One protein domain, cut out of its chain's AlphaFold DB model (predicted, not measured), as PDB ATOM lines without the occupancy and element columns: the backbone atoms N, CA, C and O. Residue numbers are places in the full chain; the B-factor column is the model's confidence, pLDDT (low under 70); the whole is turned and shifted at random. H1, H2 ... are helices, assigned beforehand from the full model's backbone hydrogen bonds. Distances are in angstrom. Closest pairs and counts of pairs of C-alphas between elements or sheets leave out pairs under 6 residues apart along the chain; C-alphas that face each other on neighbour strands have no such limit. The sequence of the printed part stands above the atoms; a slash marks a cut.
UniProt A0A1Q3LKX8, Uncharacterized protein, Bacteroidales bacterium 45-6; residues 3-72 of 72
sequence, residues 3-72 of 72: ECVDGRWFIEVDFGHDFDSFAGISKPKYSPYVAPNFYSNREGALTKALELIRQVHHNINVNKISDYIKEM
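Overview. This is residues 3 to 72 of the 72 residues of an uncharacterized protein of Bacteroidales bacterium 45-6 (UniProt A0A1Q3LKX8). This model has little regular structure: a long looping stretch, residues 3 to 41, lies along one side of helix H1, and the chain then folds back into the shorter H2 on the other side. The printed part has 70 residues with two named helices, H1 then H2, and no named strand; its class is all helix, with 24 residues in named elements. It is compact, with a radius of gyration of the C-alphas of 12.4 A and spans of 33 by 28 by 16 A.

Arrangement. Look first at residues 9 to 10, which pair briefly with residues 38 to 39, antiparallel. Further on, H1, residues 42 to 56, and H2, residues 62 to 70, form a helical hairpin. They only just touch, with 3 pairs of C-alphas within 8 A, H1 with residues 50 to 54 alone; the closest C-alphas, of Leu 50 and Val 62, are 7.0 A apart. They run opposite ways at a shallow tilt of 34 degrees, only just short of steep. In H1 and H2 every O i to N i+4 pair is within hydrogen-bond range.

Along the chain. Find C-alpha 42 at (37.567, 6.142, -0.603); from there H1 runs 21.3 A to C-alpha 56. H2 runs 12.2 A, ending at C-alpha 70, (34.224, 14.255, -5.477).

Size, cuts and confidence. The C-alphas farthest apart, of Asp 6 and Asn 59, are 35.6 A apart. The printed part has no cut, and the link from H1 to H2 is tight. Residues 31, 71 and 72 have pLDDT under 70.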
ATOM      1  N   GLU A   3      38.078   8.917   6.889       94.75
ATOM      2  CA  GLU A   3      39.354   8.233   6.660       94.75
ATOM      3  C   GLU A   3      39.995   7.844   7.996       94.75
ATOM      4  O   GLU A   3      40.061   8.637   8.936       94.75
ATOM      5  N   CYS A   4      40.469   6.607   8.085       93.50
ATOM      6  CA  CYS A   4      41.246   6.100   9.202       93.50
ATOM      7  C   CYS A   4      42.736   6.374   8.989       93.50
ATOM      8  O   CYS A   4      43.230   6.403   7.867       93.50
ATOM      9  N   VAL A   5      43.485   6.459  10.091       94.88
ATOM     10  CA  VAL A   5      44.950   6.637  10.069       94.88
ATOM     11  C   VAL A   5      45.667   5.523   9.289       94.88
ATOM     12  O   VAL A   5      46.743   5.745   8.744       94.88
ATOM     13  N   ASP A   6      45.076   4.330   9.213       93.75
ATOM     14  CA  ASP A   6      45.611   3.187   8.464       93.75
ATOM     15  C   ASP A   6      45.208   3.166   6.974       93.75
ATOM     16  O   ASP A   6      45.457   2.177   6.284       93.75
ATOM     17  N   GLY A   7      44.580   4.235   6.476       92.88
ATOM     18  CA  GLY A   7      44.154   4.389   5.084       92.88
ATOM     19  C   GLY A   7      42.835   3.696   4.736       92.88
ATOM     20  O   GLY A   7      42.366   3.808   3.601       92.88
ATOM     21  N   ARG A   8      42.201   2.987   5.681       96.19
ATOM     22  CA  ARG A   8      40.843   2.461   5.488       96.19
ATOM     23  C   ARG A   8      39.808   3.569   5.639       96.19
ATOM     24  O   ARG A   8      40.051   4.593   6.259       96.19
ATOM     25  N   TRP A   9      38.628   3.349   5.084       96.19
ATOM     26  CA  TRP A   9      37.521   4.298   5.107       96.19
ATOM     27  C   TRP A   9      36.287   3.661   5.721       96.19
ATOM     28  O   TRP A   9      36.071   2.461   5.569       96.19
ATOM     29  N   PHE A  10      35.436   4.452   6.366       94.81
ATOM     30  CA  PHE A  10      34.118   3.996   6.797       94.81
ATOM     31  C   PHE A  10      33.041   5.065   6.597       94.81
ATOM     32  O   PHE A  10      33.310   6.244   6.341       94.81
ATOM     33  N   ILE A  11      31.787   4.622   6.670       93.31
ATOM     34  CA  ILE A  11      30.612   5.483   6.549       93.31
ATOM     35  C   ILE A  11      30.102   5.784   7.954       93.31
ATOM     36  O   ILE A  11      29.900   4.871   8.754       93.31
ATOM     37  N   GLU A  12      29.885   7.064   8.223       91.75
ATOM     38  CA  GLU A  12      29.338   7.573   9.474       91.75
ATOM     39  C   GLU A  12      28.117   8.435   9.187       91.75
ATOM     40  O   GLU A  12      28.095   9.174   8.198       91.75
ATOM     41  N   VAL A  13      27.110   8.315  10.048       88.94
ATOM     42  CA  VAL A  13      25.923   9.167  10.043       88.94
ATOM     43  C   VAL A  13      26.005  10.094  11.250       88.94
ATOM     44  O   VAL A  13      25.875   9.663  12.395       88.94
ATOM     45  N   ASP A  14      26.219  11.380  10.976       81.75
ATOM     46  CA  ASP A  14      26.362  12.415  12.007       81.75
ATOM     47  C   ASP A  14      25.034  12.809  12.669       81.75
ATOM     48  O   ASP A  14      25.014  13.248  13.832       81.75
ATOM     49  N   PHE A  15      23.934  12.690  11.914       79.06
ATOM     50  CA  PHE A  15      22.586  13.095  12.304       79.06
ATOM     51  C   PHE A  15      21.505  12.301  11.556       79.06
ATOM     52  O   PHE A  15      21.698  11.897  10.410       79.06
ATOM     53  N   GLY A  16      20.335  12.174  12.186       83.19
ATOM     54  CA  GLY A  16      19.147  11.549  11.611       83.19
ATOM     55  C   GLY A  16      19.065  10.047  11.878       83.19
ATOM     56  O   GLY A  16      20.000   9.433  12.382       83.19
ATOM     57  N   HIS A  17      17.910   9.473  11.537       86.00
ATOM     58  CA  HIS A  17      17.572   8.062  11.773       86.00
ATOM     59  C   HIS A  17      17.281   7.291  10.478       86.00
ATOM     60  O   HIS A  17      17.007   6.097  10.498       86.00
ATOM     61  N   ASP A  18      17.354   7.968   9.336       88.38
ATOM     62  CA  ASP A  18      16.949   7.445   8.028       88.38
ATOM     63  C   ASP A  18      17.754   6.211   7.598       88.38
ATOM     64  O   ASP A  18      17.276   5.361   6.851       88.38
ATOM     65  N   PHE A  19      18.971   6.083   8.124       88.62
ATOM     66  CA  PHE A  19      19.876   4.974   7.850       88.62
ATOM     67  C   PHE A  19      19.907   3.946   8.985       88.62
ATOM     68  O   PHE A  19      20.798   3.095   9.017       88.62
ATOM     69  N   ASP A  20      18.971   4.017   9.942       86.06
ATOM     70  CA  ASP A  20      19.105   3.254  11.176       86.06
ATOM     71  C   ASP A  20      19.016   1.743  10.992       86.06
ATOM     72  O   ASP A  20      19.657   0.997  11.736       86.06
ATOM     73  N   SER A  21      18.286   1.319   9.964       86.75
ATOM     74  CA  SER A  21      18.092  -0.073   9.568       86.75
ATOM     75  C   SER A  21      19.317  -0.713   8.907       86.75
ATOM     76  O   SER A  21      19.343  -1.934   8.745       86.75
ATOM     77  N   PHE A  22      20.339   0.064   8.530       88.00
ATOM     78  CA  PHE A  22      21.532  -0.472   7.882       88.00
ATOM     79  C   PHE A  22      22.613  -0.850   8.895       88.00
ATOM     80  O   PHE A  22      23.064  -0.041   9.709       88.00
ATOM     81  N   ALA A  23      23.080  -2.093   8.797       86.75
ATOM     82  CA  ALA A  23      24.233  -2.572   9.545       86.75
ATOM     83  C   ALA A  23      25.551  -2.035   8.958       86.75
ATOM     84  O   ALA A  23      25.656  -1.764   7.761       86.75
ATOM     85  N   GLY A  24      26.582  -1.934   9.802       88.75
ATOM     86  CA  GLY A  24      27.930  -1.556   9.371       88.75
ATOM     87  C   GLY A  24      28.102  -0.071   9.035       88.75
ATOM     88  O   GLY A  24      29.051   0.288   8.339       88.75
ATOM     89  N   ILE A  25      27.210   0.789   9.527       90.38
ATOM     90  CA  ILE A  25      27.347   2.248   9.474       90.38
ATOM     91  C   ILE A  25      27.667   2.749  10.884       90.38
ATOM     92  O   ILE A  25      26.963   2.403  11.833       90.38
ATOM     93  N   SER A  26      28.724   3.557  11.013       89.56
ATOM     94  CA  SER A  26      29.102   4.174  12.287       89.56
ATOM     95  C   SER A  26      28.034   5.170  12.717       89.56
ATOM     96  O   SER A  26      27.560   5.984  11.919       89.56
ATOM     97  N   LYS A  27      27.680   5.105  13.998       86.38
ATOM     98  CA  LYS A  27      26.750   6.024  14.655       86.38
ATOM     99  C   LYS A  27      27.322   6.380  16.024       86.38
ATOM    100  O   LYS A  27      26.917   5.797  17.030       86.38
ATOM    101  N   PRO A  28      28.284   7.312  16.092       76.19
ATOM    102  CA  PRO A  28      29.082   7.538  17.298       76.19
ATOM    103  C   PRO A  28      28.248   8.011  18.496       76.19
ATOM    104  O   PRO A  28      28.667   7.864  19.640       76.19
ATOM    105  N   LYS A  29      27.054   8.560  18.246       76.38
ATOM    106  CA  LYS A  29      26.136   9.069  19.274       76.38
ATOM    107  C   LYS A  29      25.106   8.037  19.760       76.38
ATOM    108  O   LYS A  29      24.315   8.365  20.639       76.38
ATOM    109  N   TYR A  30      25.089   6.821  19.207       71.62
ATOM    110  CA  TYR A  30      24.091   5.794  19.529       71.62
ATOM    111  C   TYR A  30      24.681   4.689  20.408       71.62
ATOM    112  O   TYR A  30      25.831   4.284  20.248       71.62
ATOM    113  N   SER A  31      23.856   4.186  21.330       69.75
ATOM    114  CA  SER A  31      24.146   3.011  22.153       69.75
ATOM    115  C   SER A  31      23.129   1.907  21.831       69.75
ATOM    116  O   SER A  31      21.935   2.206  21.773       69.75
ATOM    117  N   PRO A  32      23.556   0.646  21.633       76.62
ATOM    118  CA  PRO A  32      24.935   0.163  21.724       76.62
ATOM    119  C   PRO A  32      25.800   0.615  20.539       76.62
ATOM    120  O   PRO A  32      25.293   0.865  19.446       76.62
ATOM    121  N   TYR A  33      27.117   0.693  20.757       79.81
ATOM    122  CA  TYR A  33      28.075   0.949  19.682       79.81
ATOM    123  C   TYR A  33      27.940  -0.111  18.584       79.81
ATOM    124  O   TYR A  33      27.943  -1.312  18.863       79.81
ATOM    125  N   VAL A  34      27.867   0.343  17.333       78.94
ATOM    126  CA  VAL A  34      27.875  -0.518  16.150       78.94
ATOM    127  C   VAL A  34      29.184  -0.292  15.410       78.94
ATOM    128  O   VAL A  34      29.468   0.820  14.964       78.94
ATOM    129  N   ALA A  35      29.978  -1.355  15.276       85.19
ATOM    130  CA  ALA A  35      31.206  -1.307  14.495       85.19
ATOM    131  C   ALA A  35      30.874  -1.063  13.011       85.19
ATOM    132  O   ALA A  35      30.020  -1.767  12.458       85.19
ATOM    133  N   PRO A  36      31.521  -0.088  12.349       92.81
ATOM    134  CA  PRO A  36      31.287   0.149  10.938       92.81
ATOM    135  C   PRO A  36      31.986  -0.895  10.066       92.81
ATOM    136  O   PRO A  36      32.974  -1.520  10.457       92.81
ATOM    137  N   ASN A  37      31.507  -1.026   8.833       95.25
ATOM    138  CA  ASN A  37      32.240  -1.710   7.781       95.25
ATOM    139  C   ASN A  37      33.367  -0.805   7.283       95.25
ATOM    140  O   ASN A  37      33.143   0.366   6.964       95.25
ATOM    141  N   PHE A  38      34.562  -1.379   7.185       95.81
ATOM    142  CA  PHE A  38      35.737  -0.702   6.655       95.81
ATOM    143  C   PHE A  38      35.936  -1.049   5.182       95.81
ATOM    144  O   PHE A  38      35.832  -2.206   4.778       95.81
ATOM    145  N   TYR A  39      36.281  -0.039   4.398       96.19
ATOM    146  CA  TYR A  39      36.598  -0.128   2.981       96.19
ATOM    147  C   TYR A  39      38.080   0.185   2.789       96.19
ATOM    148  O   TYR A  39      38.641   1.031   3.479       96.19
ATOM    149  N   SER A  40      38.727  -0.493   1.846       95.75
ATOM    150  CA  SER A  40      40.163  -0.334   1.579       95.75
ATOM    151  C   SER A  40      40.532   1.000   0.928       95.75
ATOM    152  O   SER A  40      41.708   1.327   0.846       95.75
ATOM    153  N   ASN A  41      39.554   1.730   0.390       93.69
ATOM    154  CA  ASN A  41      39.761   3.007  -0.278       93.69
ATOM    155  C   ASN A  41      38.480   3.855  -0.252       93.69
ATOM    156  O   ASN A  41      37.374   3.355  -0.009       93.69
ATOM    157  N   ARG A  42      38.646   5.148  -0.549       92.25
ATOM    158  CA  ARG A  42      37.567   6.142  -0.603       92.25
ATOM    159  C   ARG A  42      36.483   5.794  -1.623       92.25
ATOM    160  O   ARG A  42      35.308   6.019  -1.357       92.25
ATOM    161  N   GLU A  43      36.856   5.247  -2.778       92.00
ATOM    162  CA  GLU A  43      35.922   4.930  -3.866       92.00
ATOM    163  C   GLU A  43      34.926   3.827  -3.478       92.00
ATOM    164  O   GLU A  43      33.727   3.951  -3.740       92.00
ATOM    165  N   GLY A  44      35.395   2.790  -2.782       93.31
ATOM    166  CA  GLY A  44      34.548   1.727  -2.245       93.31
ATOM    167  C   GLY A  44      33.564   2.252  -1.200       93.31
ATOM    168  O   GLY A  44      32.370   1.952  -1.263       93.31
ATOM    169  N   ALA A  45      34.040   3.101  -0.283       93.69
ATOM    170  CA  ALA A  45      33.178   3.754   0.700       93.69
ATOM    171  C   ALA A  45      32.140   4.675   0.030       93.69
ATOM    172  O   ALA A  45      30.970   4.660   0.415       93.69
ATOM    173  N   LEU A  46      32.538   5.428  -1.003       91.75
ATOM    174  CA  LEU A  46      31.658   6.349  -1.730       91.75
ATOM    175  C   LEU A  46      30.560   5.605  -2.476       91.75
ATOM    176  O   LEU A  46      29.386   5.946  -2.350       91.75
ATOM    177  N   THR A  47      30.942   4.570  -3.223       91.81
ATOM    178  CA  THR A  47      30.002   3.701  -3.937       91.81
ATOM    179  C   THR A  47      28.941   3.186  -2.976       91.81
ATOM    180  O   THR A  47      27.743   3.323  -3.233       91.81
ATOM    181  N   LYS A  48      29.368   2.692  -1.807       93.12
ATOM    182  CA  LYS A  48      28.433   2.161  -0.823       93.12
ATOM    183  C   LYS A  48      27.559   3.238  -0.177       93.12
ATOM    184  O   LYS A  48      26.369   3.010   0.021       93.12
ATOM    185  N   ALA A  49      28.103   4.420   0.102       91.25
ATOM    186  CA  ALA A  49      27.324   5.543   0.619       91.25
ATOM    187  C   ALA A  49      26.221   5.974  -0.364       91.25
ATOM    188  O   ALA A  49      25.075   6.160   0.041       91.25
ATOM    189  N   LEU A  50      26.531   6.063  -1.663       89.94
ATOM    190  CA  LEU A  50      25.549   6.399  -2.697       89.94
ATOM    191  C   LEU A  50      24.454   5.331  -2.820       89.94
ATOM    192  O   LEU A  50      23.284   5.679  -2.971       89.94
ATOM    193  N   GLU A  51      24.797   4.043  -2.723       90.56
ATOM    194  CA  GLU A  51      23.802   2.961  -2.685       90.56
ATOM    195  C   GLU A  51      22.827   3.107  -1.511       90.56
ATOM    196  O   GLU A  51      21.621   2.942  -1.693       90.56
ATOM    197  N   LEU A  52      23.336   3.420  -0.318       90.94
ATOM    198  CA  LEU A  52      22.520   3.602   0.885       90.94
ATOM    199  C   LEU A  52      21.589   4.808   0.738       90.94
ATOM    200  O   LEU A  52      20.387   4.700   0.968       90.94
ATOM    201  N   ILE A  53      22.124   5.938   0.272       89.19
ATOM    202  CA  ILE A  53      21.358   7.161   0.008       89.19
ATOM    203  C   ILE A  53      20.216   6.888  -0.977       89.19
ATOM    204  O   ILE A  53      19.098   7.343  -0.751       89.19
ATOM    205  N   ARG A  54      20.459   6.113  -2.042       89.19
ATOM    206  CA  ARG A  54      19.420   5.742  -3.020       89.19
ATOM    207  C   ARG A  54      18.315   4.879  -2.421       89.19
ATOM    208  O   ARG A  54      17.165   5.026  -2.821       89.19
ATOM    209  N   GLN A  55      18.654   3.979  -1.499       89.62
ATOM    210  CA  GLN A  55      17.676   3.096  -0.857       89.62
ATOM    211  C   GLN A  55      16.722   3.853   0.070       89.62
ATOM    212  O   GLN A  55      15.565   3.455   0.190       89.62
ATOM    213  N   VAL A  56      17.182   4.943   0.687       89.19
ATOM    214  CA  VAL A  56      16.348   5.782   1.559       89.19
ATOM    215  C   VAL A  56      15.641   6.885   0.767       89.19
ATOM    216  O   VAL A  56      14.447   7.116   0.938       89.19
ATOM    217  N   HIS A  57      16.348   7.540  -0.153       87.06
ATOM    218  CA  HIS A  57      15.846   8.690  -0.902       87.06
ATOM    219  C   HIS A  57      15.691   8.351  -2.387       87.06
ATOM    220  O   HIS A  57      16.585   8.576  -3.203       87.06
ATOM    221  N   HIS A  58      14.519   7.837  -2.762       80.50
ATOM    222  CA  HIS A  58      14.289   7.286  -4.109       80.50
ATOM    223  C   HIS A  58      14.275   8.349  -5.220       80.50
ATOM    224  O   HIS A  58      14.540   8.032  -6.375       80.50
ATOM    225  N   ASN A  59      14.029   9.618  -4.876       81.69
ATOM    226  CA  ASN A  59      13.928  10.734  -5.830       81.69
ATOM    227  C   ASN A  59      15.205  11.585  -5.932       81.69
ATOM    228  O   ASN A  59      15.168  12.718  -6.412       81.69
ATOM    229  N   ILE A  60      16.336  11.081  -5.442       81.06
ATOM    230  CA  ILE A  60      17.562  11.865  -5.349       81.06
ATOM    231  C   ILE A  60      18.401  11.784  -6.632       81.06
ATOM    232  O   ILE A  60      18.593  10.712  -7.209       81.06
ATOM    233  N   ASN A  61      18.933  12.922  -7.093       81.81
ATOM    234  CA  ASN A  61      19.845  12.950  -8.239       81.81
ATOM    235  C   ASN A  61      21.259  12.552  -7.793       81.81
ATOM    236  O   ASN A  61      22.057  13.377  -7.351       81.81
ATOM    237  N   VAL A  62      21.549  11.263  -7.928       74.62
ATOM    238  CA  VAL A  62      22.798  10.630  -7.485       74.62
ATOM    239  C   VAL A  62      24.024  11.190  -8.198       74.62
ATOM    240  O   VAL A  62      25.079  11.284  -7.580       74.62
ATOM    241  N   ASN A  63      23.896  11.605  -9.460       77.44
ATOM    242  CA  ASN A  63      25.018  12.166 -10.215       77.44
ATOM    243  C   ASN A  63      25.472  13.481  -9.582       77.44
ATOM    244  O   ASN A  63      26.642  13.638  -9.253       77.44
ATOM    245  N   LYS A  64      24.514  14.360  -9.264       80.31
ATOM    246  CA  LYS A  64      24.791  15.632  -8.587       80.31
ATOM    247  C   LYS A  64      25.450  15.432  -7.214       80.31
ATOM    248  O   LYS A  64      26.295  16.225  -6.815       80.31
ATOM    249  N   ILE A  65      25.073  14.373  -6.499       79.38
ATOM    250  CA  ILE A  65      25.675  14.026  -5.202       79.38
ATOM    251  C   ILE A  65      27.080  13.469  -5.380       79.38
ATOM    252  O   ILE A  65      27.982  13.852  -4.644       79.38
ATOM    253  N   SER A  66      27.276  12.578  -6.351       78.00
ATOM    254  CA  SER A  66      28.600  12.040  -6.635       78.00
ATOM    255  C   SER A  66      29.580  13.148  -6.998       78.00
ATOM    256  O   SER A  66      30.733  13.056  -6.587       78.00
ATOM    257  N   ASP A  67      29.145  14.155  -7.752       80.12
ATOM    258  CA  ASP A  67      29.990  15.281  -8.142       80.12
ATOM    259  C   ASP A  67      30.342  16.142  -6.923       80.12
ATOM    260  O   ASP A  67      31.520  16.356  -6.657       80.12
ATOM    261  N   TYR A  68      29.352  16.499  -6.097       76.62
ATOM    262  CA  TYR A  68      29.584  17.237  -4.849       76.62
ATOM    263  C   TYR A  68      30.568  16.522  -3.913       76.62
ATOM    264  O   TYR A  68      31.464  17.142  -3.349       76.62
ATOM    265  N   ILE A  69      30.443  15.199  -3.766       73.06
ATOM    266  CA  ILE A  69      31.338  14.432  -2.893       73.06
ATOM    267  C   ILE A  69      32.733  14.272  -3.514       73.06
ATOM    268  O   ILE A  69      33.703  14.118  -2.784       73.06
ATOM    269  N   LYS A  70      32.892  14.300  -4.842       73.06
ATOM    270  CA  LYS A  70      34.224  14.255  -5.477       73.06
ATOM    271  C   LYS A  70      35.029  15.537  -5.259       73.06
ATOM    272  O   LYS A  70      36.251  15.458  -5.264       73.06
ATOM    273  N   GLU A  71      34.354  16.667  -5.074       69.75
ATOM    274  CA  GLU A  71      34.973  17.979  -4.850       69.75
ATOM    275  C   GLU A  71      35.414  18.221  -3.392       69.75
ATOM    276  O   GLU A  71      36.123  19.191  -3.131       69.75
ATOM    277  N   MET A  72      35.016  17.344  -2.459       58.94
ATOM    278  CA  MET A  72      35.423  17.352  -1.043       58.94
ATOM    279  C   MET A  72      36.653  16.486  -0.779       58.94
ATOM    280  O   MET A  72      37.526  16.941  -0.014       58.94
TER     281      MET A  72